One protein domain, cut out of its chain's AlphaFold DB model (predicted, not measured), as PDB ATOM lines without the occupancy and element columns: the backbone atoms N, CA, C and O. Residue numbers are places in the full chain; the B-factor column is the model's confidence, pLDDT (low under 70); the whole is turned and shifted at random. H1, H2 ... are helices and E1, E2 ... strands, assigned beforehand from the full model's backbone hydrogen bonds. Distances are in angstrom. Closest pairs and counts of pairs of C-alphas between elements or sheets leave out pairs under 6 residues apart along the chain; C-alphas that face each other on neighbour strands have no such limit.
ATOM      1  N   ALA A  21      14.699  28.597 -48.370       94.44
ATOM      2  CA  ALA A  21      14.420  28.598 -49.802       94.44
ATOM      3  C   ALA A  21      13.007  28.068 -50.062       94.44
ATOM      4  O   ALA A  21      12.656  26.980 -49.613       94.44
ATOM      5  N   VAL A  22      12.217  28.825 -50.819       93.25
ATOM      6  CA  VAL A  22      10.891  28.439 -51.298       93.25
ATOM      7  C   VAL A  22      11.003  28.093 -52.779       93.25
ATOM      8  O   VAL A  22      11.451  28.908 -53.589       93.25
ATOM      9  N   TYR A  23      10.597  26.878 -53.134       92.56
ATOM     10  CA  TYR A  23      10.528  26.420 -54.517       92.56
ATOM     11  C   TYR A  23       9.079  26.485 -54.990       92.56
ATOM     12  O   TYR A  23       8.211  25.829 -54.417       92.56
ATOM     13  N   MET A  24       8.812  27.263 -56.036       90.50
ATOM     14  CA  MET A  24       7.465  27.450 -56.580       90.50
ATOM     15  C   MET A  24       7.429  27.077 -58.058       90.50
ATOM     16  O   MET A  24       8.316  27.431 -58.832       90.50
ATOM     17  N   PHE A  25       6.386  26.365 -58.466       93.75
ATOM     18  CA  PHE A  25       6.072  26.110 -59.867       93.75
ATOM     19  C   PHE A  25       4.557  25.990 -60.027       93.75
ATOM     20  O   PHE A  25       3.856  25.617 -59.087       93.75
ATOM     21  N   ALA A  26       4.058  26.268 -61.225       94.12
ATOM     22  CA  ALA A  26       2.675  26.027 -61.601       94.12
ATOM     23  C   ALA A  26       2.592  24.810 -62.528       94.12
ATOM     24  O   ALA A  26       3.500  24.550 -63.322       94.12
ATOM     25  N   GLN A  27       1.500  24.056 -62.439       96.00
ATOM     26  CA  GLN A  27       1.202  22.961 -63.357       96.00
ATOM     27  C   GLN A  27      -0.285  22.970 -63.704       96.00
ATOM     28  O   GLN A  27      -1.125  23.189 -62.834       96.00
ATOM     29  N   THR A  28      -0.623  22.699 -64.964       96.50
ATOM     30  CA  THR A  28      -2.020  22.532 -65.382       96.50
ATOM     31  C   THR A  28      -2.641  21.300 -64.723       96.50
ATOM     32  O   THR A  28      -2.042  20.218 -64.727       96.50
ATOM     33  N   VAL A  29      -3.877  21.435 -64.248       95.81
ATOM     34  CA  VAL A  29      -4.700  20.342 -63.713       95.81
ATOM     35  C   VAL A  29      -5.908  20.151 -64.635       95.81
ATOM     36  O   VAL A  29      -6.478  21.126 -65.106       95.81
ATOM     37  N   GLY A  30      -6.269  18.902 -64.949       94.81
ATOM     38  CA  GLY A  30      -7.408  18.581 -65.828       94.81
ATOM     39  C   GLY A  30      -7.136  18.657 -67.339       94.81
ATOM     40  O   GLY A  30      -7.947  18.168 -68.115       94.81
ATOM     41  N   VAL A  31      -5.982  19.182 -67.765       91.69
ATOM     42  CA  VAL A  31      -5.575  19.279 -69.182       91.69
ATOM     43  C   VAL A  31      -4.467  18.269 -69.504       91.69
ATOM     44  O   VAL A  31      -3.560  18.050 -68.694       91.69
ATOM     45  N   ARG A  32      -4.530  17.645 -70.690       90.94
ATOM     46  CA  ARG A  32      -3.495  16.741 -71.226       90.94
ATOM     47  C   ARG A  32      -2.993  17.266 -72.586       90.94
ATOM     48  O   ARG A  32      -3.835  17.604 -73.409       90.94
ATOM     49  N   PRO A  33      -1.670  17.294 -72.843       91.06
ATOM     50  CA  PRO A  33      -0.582  16.953 -71.921       91.06
ATOM     51  C   PRO A  33      -0.401  18.014 -70.826       91.06
ATOM     52  O   PRO A  33      -0.584  19.206 -71.072       91.06
ATOM     53  N   ARG A  34      -0.029  17.582 -69.611       94.88
ATOM     54  CA  ARG A  34       0.198  18.507 -68.491       94.88
ATOM     55  C   ARG A  34       1.354  19.447 -68.821       94.88
ATOM     56  O   ARG A  34       2.455  18.982 -69.100       94.88
ATOM     57  N   GLN A  35       1.117  20.747 -68.707       95.31
ATOM     58  CA  GLN A  35       2.148  21.773 -68.825       95.31
ATOM     59  C   GLN A  35       2.627  22.176 -67.433       95.31
ATOM     60  O   GLN A  35       1.823  22.275 -66.504       95.31
ATOM     61  N   LYS A  36       3.933  22.401 -67.285       96.12
ATOM     62  CA  LYS A  36       4.568  22.845 -66.039       96.12
ATOM     63  C   LYS A  36       5.380  24.106 -66.325       96.12
ATOM     64  O   LYS A  36       6.094  24.152 -67.323       96.12
ATOM     65  N   SER A  37       5.280  25.112 -65.465       95.38
ATOM     66  CA  SER A  37       6.139  26.293 -65.547       95.38
ATOM     67  C   SER A  37       7.587  25.947 -65.183       95.38
ATOM     68  O   SER A  37       7.859  24.932 -64.534       95.38
ATOM     69  N   ALA A  38       8.520  26.842 -65.514       94.94
ATOM     70  CA  ALA A  38       9.843  26.811 -64.904       94.94
ATOM     71  C   ALA A  38       9.723  26.916 -63.372       94.94
ATOM     72  O   ALA A  38       8.847  27.621 -62.858       94.94
ATOM     73  N   ALA A  39      10.589  26.199 -62.654       91.75
ATOM     74  CA  ALA A  39      10.663  26.288 -61.203       91.75
ATOM     75  C   ALA A  39      11.371  27.586 -60.806       91.75
ATOM     76  O   ALA A  39      12.480  27.860 -61.259       91.75
ATOM     77  N   GLN A  40      10.728  28.360 -59.943       91.44
ATOM     78  CA  GLN A  40      11.302  29.539 -59.317       91.44
ATOM     79  C   GLN A  40      11.841  29.154 -57.945       91.44
ATOM     80  O   GLN A  40      11.177  28.448 -57.182       91.44
ATOM     81  N   ARG A  41      13.050  29.618 -57.631       92.75
ATOM     82  CA  ARG A  41      13.667  29.465 -56.313       92.75
ATOM     83  C   ARG A  41      13.804  30.844 -55.691       92.75
ATOM     84  O   ARG A  41      14.558  31.672 -56.189       92.75
ATOM     85  N   ILE A  42      13.094  31.062 -54.595       92.69
ATOM     86  CA  ILE A  42      13.105  32.310 -53.834       92.69
ATOM     87  C   ILE A  42      13.808  32.042 -52.510       92.69
ATOM     88  O   ILE A  42      13.486  31.062 -51.843       92.69
ATOM     89  N   CYS A  43      14.748  32.895 -52.108       94.56
ATOM     90  CA  CYS A  43      15.490  32.714 -50.864       94.56
ATOM     91  C   CYS A  43      15.250  33.867 -49.880       94.56
ATOM     92  O   CYS A  43      15.081  35.019 -50.276       94.56
ATOM     93  N   PHE A  44      15.289  33.557 -48.586       94.88
ATOM     94  CA  PHE A  44      15.215  34.508 -47.482       94.88
ATOM     95  C   PHE A  44      16.343  34.231 -46.488       94.88
ATOM     96  O   PHE A  44      16.575  33.080 -46.107       94.88
ATOM     97  N   CYS A  45      17.023  35.287 -46.035       94.56
ATOM     98  CA  CYS A  45      17.963  35.166 -44.921       94.56
ATOM     99  C   CYS A  45      17.211  34.832 -43.614       94.56
ATOM    100  O   CYS A  45      16.017  35.147 -43.516       94.56
ATOM    101  N   PRO A  46      17.889  34.284 -42.587       94.38
ATOM    102  CA  PRO A  46      17.262  33.922 -41.313       94.38
ATOM    103  C   PRO A  46      16.470  35.061 -40.667       94.38
ATOM    104  O   PRO A  46      15.356  34.870 -40.197       94.38
ATOM    105  N   GLN A  47      17.011  36.283 -40.686       93.12
ATOM    106  CA  GLN A  47      16.328  37.444 -40.109       93.12
ATOM    107  C   GLN A  47      15.023  37.768 -40.845       93.12
ATOM    108  O   GLN A  47      14.001  38.055 -40.221       93.12
ATOM    109  N   CYS A  48      15.042  37.715 -42.179       94.50
ATOM    110  CA  CYS A  48      13.869  38.022 -42.987       94.50
ATOM    111  C   CYS A  48      12.805  36.930 -42.886       94.50
ATOM    112  O   CYS A  48      11.627  37.274 -42.833       94.50
ATOM    113  N   SER A  49      13.195  35.651 -42.841       95.06
ATOM    114  CA  SER A  49      12.248  34.544 -42.682       95.06
ATOM    115  C   SER A  49      11.566  34.583 -41.317       95.06
ATOM    116  O   SER A  49      10.341  34.513 -41.262       95.06
ATOM    117  N   VAL A  50      12.321  34.794 -40.234       94.69
ATOM    118  CA  VAL A  50      11.758  34.939 -38.881       94.69
ATOM    119  C   VAL A  50      10.843  36.159 -38.801       94.69
ATOM    120  O   VAL A  50       9.710  36.052 -38.341       94.69
ATOM    121  N   SER A  51      11.275  37.313 -39.324       93.94
ATOM    122  CA  SER A  51      10.432  38.515 -39.360       93.94
ATOM    123  C   SER A  51       9.132  38.308 -40.151       93.94
ATOM    124  O   SER A  51       8.098  38.830 -39.747       93.94
ATOM    125  N   LEU A  52       9.165  37.563 -41.263       93.62
ATOM    126  CA  LEU A  52       7.960  37.226 -42.031       93.62
ATOM    127  C   LEU A  52       7.033  36.290 -41.246       93.62
ATOM    128  O   LEU A  52       5.833  36.541 -41.184       93.62
ATOM    129  N   ALA A  53       7.583  35.244 -40.627       94.12
ATOM    130  CA  ALA A  53       6.821  34.250 -39.871       94.12
ATOM    131  C   ALA A  53       6.103  34.841 -38.646       94.12
ATOM    132  O   ALA A  53       4.999  34.410 -38.312       94.12
ATOM    133  N   MET A  54       6.718  35.836 -38.001       92.38
ATOM    134  CA  MET A  54       6.167  36.528 -36.829       92.38
ATOM    135  C   MET A  54       5.200  37.668 -37.193       92.38
ATOM    136  O   MET A  54       4.534  38.209 -36.312       92.38
ATOM    137  N   GLY A  55       5.134  38.058 -38.470       90.12
ATOM    138  CA  GLY A  55       4.237  39.102 -38.966       90.12
ATOM    139  C   GLY A  55       2.826  38.593 -39.296       90.12
ATOM    140  O   GLY A  55       2.578  37.382 -39.299       90.12
ATOM    141  N   PRO A  56       1.886  39.507 -39.601       92.06
ATOM    142  CA  PRO A  56       0.569  39.129 -40.100       92.06
ATOM    143  C   PRO A  56       0.676  38.431 -41.471       92.06
ATOM    144  O   PRO A  56       1.630  38.683 -42.216       92.06
ATOM    145  N   PRO A  57      -0.298  37.575 -41.829       91.12
ATOM    146  CA  PRO A  57      -0.338  36.959 -43.148       91.12
ATOM    147  C   PRO A  57      -0.465  38.033 -44.245       91.12
ATOM    148  O   PRO A  57      -1.232  38.983 -44.080       91.12
ATOM    149  N   PRO A  58       0.263  37.897 -45.366       90.25
ATOM    150  CA  PRO A  58       0.164  38.823 -46.490       90.25
ATOM    151  C   PRO A  58      -1.149  38.640 -47.265       90.25
ATOM    152  O   PRO A  58      -1.765  37.576 -47.226       90.25
ATOM    153  N   GLU A  59      -1.556  39.659 -48.022       90.81
ATOM    154  CA  GLU A  59      -2.747  39.587 -48.876       90.81
ATOM    155  C   GLU A  59      -2.519  38.722 -50.128       90.81
ATOM    156  O   GLU A  59      -1.440  38.723 -50.728       90.81
ATOM    157  N   GLY A  60      -3.568  38.014 -50.557       89.81
ATOM    158  CA  GLY A  60      -3.577  37.181 -51.763       89.81
ATOM    159  C   GLY A  60      -3.218  35.711 -51.514       89.81
ATOM    160  O   GLY A  60      -2.293  35.382 -50.776       89.81
ATOM    161  N   ALA A  61      -3.936  34.797 -52.178       80.00
ATOM    162  CA  ALA A  61      -3.855  33.356 -51.911       80.00
ATOM    163  C   ALA A  61      -2.440  32.767 -52.084       80.00
ATOM    164  O   ALA A  61      -1.985  31.993 -51.244       80.00
ATOM    165  N   LEU A  62      -1.719  33.162 -53.140       78.00
ATOM    166  CA  LEU A  62      -0.346  32.697 -53.383       78.00
ATOM    167  C   LEU A  62       0.620  33.148 -52.282       78.00
ATOM    168  O   LEU A  62       1.467  32.369 -51.839       78.00
ATOM    169  N   ASN A  63       0.466  34.388 -51.815       85.38
ATOM    170  CA  ASN A  63       1.317  34.955 -50.777       85.38
ATOM    171  C   ASN A  63       1.043  34.296 -49.420       85.38
ATOM    172  O   ASN A  63       1.987  34.027 -48.680       85.38
ATOM    173  N   ILE A  64      -0.222  33.972 -49.121       91.62
ATOM    174  CA  ILE A  64      -0.607  33.256 -47.896       91.62
ATOM    175  C   ILE A  64       0.040  31.872 -47.847       91.62
ATOM    176  O   ILE A  64       0.620  31.521 -46.825       91.62
ATOM    177  N   VAL A  65      -0.001  31.103 -48.941       91.88
ATOM    178  CA  VAL A  65       0.600  29.756 -48.976       91.88
ATOM    179  C   VAL A  65       2.115  29.826 -48.776       91.88
ATOM    180  O   VAL A  65       2.672  29.070 -47.983       91.88
ATOM    181  N   ALA A  66       2.795  30.764 -49.445       92.00
ATOM    182  CA  ALA A  66       4.228  30.974 -49.249       92.00
ATOM    183  C   ALA A  66       4.560  31.374 -47.802       92.00
ATOM    184  O   ALA A  66       5.499  30.840 -47.211       92.00
ATOM    185  N   TRP A  67       3.767  32.272 -47.215       94.06
ATOM    186  CA  TRP A  67       3.916  32.687 -45.824       94.06
ATOM    187  C   TRP A  67       3.689  31.535 -44.839       94.06
ATOM    188  O   TRP A  67       4.497  31.374 -43.928       94.06
ATOM    189  N   GLN A  68       2.663  30.701 -45.044       94.75
ATOM    190  CA  GLN A  68       2.400  29.515 -44.220       94.75
ATOM    191  C   GLN A  68       3.586  28.548 -44.246       94.75
ATOM    192  O   GLN A  68       4.092  28.193 -43.188       94.75
ATOM    193  N   MET A  69       4.118  28.222 -45.430       94.31
ATOM    194  CA  MET A  69       5.303  27.359 -45.548       94.31
ATOM    195  C   MET A  69       6.518  27.918 -44.790       94.31
ATOM    196  O   MET A  69       7.234  27.172 -44.124       94.31
ATOM    197  N   ILE A  70       6.759  29.233 -44.876       95.12
ATOM    198  CA  ILE A  70       7.856  29.889 -44.146       95.12
ATOM    199  C   ILE A  70       7.601  29.838 -42.637       95.12
ATOM    200  O   ILE A  70       8.516  29.531 -41.874       95.12
ATOM    201  N   ARG A  71       6.374  30.136 -42.202       95.25
ATOM    202  CA  ARG A  71       5.980  30.129 -40.793       95.25
ATOM    203  C   ARG A  71       6.126  28.746 -40.175       95.25
ATOM    204  O   ARG A  71       6.686  28.644 -39.084       95.25
ATOM    205  N   ASP A  72       5.676  27.707 -40.867       95.12
ATOM    206  CA  ASP A  72       5.780  26.321 -40.410       95.12
ATOM    207  C   ASP A  72       7.249  25.927 -40.237       95.12
ATOM    208  O   ASP A  72       7.643  25.430 -39.180       95.12
ATOM    209  N   LEU A  73       8.091  26.254 -41.223       94.19
ATOM    210  CA  LEU A  73       9.520  25.972 -41.157       94.19
ATOM    211  C   LEU A  73      10.197  26.700 -39.984       94.19
ATOM    212  O   LEU A  73      10.889  26.062 -39.193       94.19
ATOM    213  N   VAL A  74       9.956  28.006 -39.826       93.81
ATOM    214  CA  VAL A  74      10.509  28.816 -38.723       93.81
ATOM    215  C   VAL A  74      10.029  28.327 -37.352       93.81
ATOM    216  O   VAL A  74      10.779  28.399 -36.380       93.81
ATOM    217  N   SER A  75       8.795  27.829 -37.265       91.25
ATOM    218  CA  SER A  75       8.237  27.288 -36.020       91.25
ATOM    219  C   SER A  75       8.824  25.917 -35.672       91.25
ATOM    220  O   SER A  75       8.976  25.600 -34.496       91.25
ATOM    221  N   SER A  76       9.162  25.113 -36.684       92.62
ATOM    222  CA  SER A  76       9.704  23.760 -36.509       92.62
ATOM    223  C   SER A  76      11.214  23.714 -36.249       92.62
ATOM    224  O   SER A  76      11.679  22.802 -35.569       92.62
ATOM    225  N   ASP A  77      11.979  24.686 -36.761       90.75
ATOM    226  CA  ASP A  77      13.440  24.708 -36.652       90.75
ATOM    227  C   ASP A  77      13.932  25.869 -35.758       90.75
ATOM    228  O   ASP A  77      14.110  27.002 -36.227       90.75
ATOM    229  N   PRO A  78      14.231  25.615 -34.467       88.88
ATOM    230  CA  PRO A  78      14.769  26.641 -33.574       88.88
ATOM    231  C   PRO A  78      16.154  27.142 -34.011       88.88
ATOM    232  O   PRO A  78      16.557  28.246 -33.634       88.88
ATOM    233  N   ALA A  79      16.882  26.385 -34.835       90.31
ATOM    234  CA  ALA A  79      18.198  26.765 -35.321       90.31
ATOM    235  C   ALA A  79      18.138  27.952 -36.300       90.31
ATOM    236  O   ALA A  79      19.134  28.678 -36.409       90.31
ATOM    237  N   LEU A  80      16.998  28.169 -36.973       88.62
ATOM    238  CA  LEU A  80      16.720  29.368 -37.777       88.62
ATOM    239  C   LEU A  80      16.516  30.602 -36.897       88.62
ATOM    240  O   LEU A  80      17.110  31.648 -37.166       88.62
ATOM    241  N   ASN A  81      15.732  30.468 -35.823       87.31
ATOM    242  CA  ASN A  81      15.524  31.543 -34.851       87.31
ATOM    243  C   ASN A  81      16.853  31.958 -34.209       87.31
ATOM    244  O   ASN A  81      17.181  33.142 -34.169       87.31
ATOM    245  N   GLN A  82      17.665  30.984 -33.796       87.69
ATOM    246  CA  GLN A  82      18.993  31.236 -33.243       87.69
ATOM    247  C   GLN A  82      19.908  31.983 -34.231       87.69
ATOM    248  O   GLN A  82      20.531  32.976 -33.861       87.69
ATOM    249  N   ALA A  83      19.943  31.570 -35.501       87.12
ATOM    250  CA  ALA A  83      20.758  32.233 -36.524       87.12
ATOM    251  C   ALA A  83      20.310  33.679 -36.806       87.12
ATOM    252  O   ALA A  83      21.134  34.570 -37.034       87.12
ATOM    253  N   ALA A  84      18.997  33.934 -36.760       88.00
ATOM    254  CA  ALA A  84      18.458  35.286 -36.859       88.00
ATOM    255  C   ALA A  84      18.931  36.166 -35.687       88.00
ATOM    256  O   ALA A  84      19.391  37.291 -35.913       88.00
ATOM    257  N   TRP A  85      18.888  35.636 -34.459       84.12
ATOM    258  CA  TRP A  85      19.370  36.320 -33.256       84.12
ATOM    259  C   TRP A  85      20.880  36.571 -33.266       84.12
ATOM    260  O   TRP A  85      21.320  37.651 -32.879       84.12
ATOM    261  N   GLU A  86      21.689  35.616 -33.722       86.44
ATOM    262  CA  GLU A  86      23.147  35.769 -33.843       86.44
ATOM    263  C   GLU A  86      23.524  36.906 -34.791       86.44
ATOM    264  O   GLU A  86      24.360  37.743 -34.451       86.44
ATOM    265  N   THR A  87      22.832  37.003 -35.927       81.75
ATOM    266  CA  THR A  87      23.061  38.088 -36.887       81.75
ATOM    267  C   THR A  87      22.687  39.447 -36.282       81.75
ATOM    268  O   THR A  87      23.386  40.432 -36.501       81.75
ATOM    269  N   LEU A  88      21.615  39.522 -35.479       77.69
ATOM    270  CA  LEU A  88      21.248  40.757 -34.771       77.69
ATOM    271  C   LEU A  88      22.274  41.133 -33.695       77.69
ATOM    272  O   LEU A  88      22.659  42.296 -33.607       77.69
ATOM    273  N   ARG A  89      22.756  40.170 -32.900       73.12
ATOM    274  CA  ARG A  89      23.780  40.425 -31.871       73.12
ATOM    275  C   ARG A  89      25.103  40.896 -32.468       73.12
ATOM    276  O   ARG A  89      25.714  41.802 -31.908       73.12
ATOM    277  N   GLY A  90      25.508  40.344 -33.614       68.88
ATOM    278  CA  GLY A  90      26.669  40.836 -34.359       68.88
ATOM    279  C   GLY A  90      26.536  42.313 -34.746       68.88
ATOM    280  O   GLY A  90      27.500  43.064 -34.649       68.88
TER     281      GLY A  90
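This is residues 21 to 90 of the 114 residues of an uncharacterized protein of Acidobacteria bacterium (UniProt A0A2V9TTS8). A thin two-stranded hairpin, E1 and E2, reaches out from a loose group of three helices, and residues 29 to 34 of its long loop stick out free at one end of a rod. H1 follows E2 and joins the group by touching both H2 and H3; H2 folds back so that its residues 62 to 70 come near E1, and H3 makes the other end of the rod. The printed part has 70 residues, with two named strands and three named helices in the order E1, E2, H1, H2, H3; the sheet, E1 - E2, is antiparallel and the class is mostly helix. The whole is loose, with a radius of gyration of the C-alphas of 15.3 A, and spans 53 by 21 by 17 A.

Find C-alpha 21 at (14.420, 28.598, -49.802), where strand E1, residues 21 to 24, begins; it is 9.8 A long. Read on through residues 25 to 39 to strand E2, residues 40 to 44, 13.4 A long. Helix H1, residues 46 to 53, comes next and measures 10.5 A. Look for C-alpha 61 at (-3.855, 33.356, -51.911), where helix H2, residues 61 to 76, begins and runs 22.7 A. Helix H3, residues 78 to 90, is 18.5 A long and ends at C-alpha 90, at (26.669, 40.836, -34.359).

Begin with the hairpin of E1 and E2, antiparallel at 153 degrees between their directions. There N 22 and O 42 are 2.8 A apart and N 40 and O 24 are 2.8 A apart, both within hydrogen-bond range. From E1, look to H2: their closest C-alphas, those of Val 22 and Ala 66, are 7.4 A apart. E2 is apart from H2 and H3. H1 and H2 touch at a steep tilt of 60 degrees, opposite ways, H2 with its residues 67 to 74 alone; the closest C-alphas, of Ala 53 and Arg 71, are 4.3 A apart. H1 and H3 touch at a steep tilt of 59 degrees, opposite ways; the closest C-alphas, of Gln 47 and Ala 84, are 4.4 A apart. H2 and H3 are close but not clearly touching, about perpendicular at 88 degrees. In H1, H2 and H3 every O i to N i+4 pair is within hydrogen-bond range.

The two C-alphas farthest apart, those of Arg 32 and Arg 89, are 53.4 A from each other. The printed part has no cut. The link from E1 to E2, 15 residues, is long; those from E2 to H1 and from H2 to H3 are tight, and that from H1 to H2 is short. The mean pLDDT of the printed part is 91.1, and residue 90 is under 70.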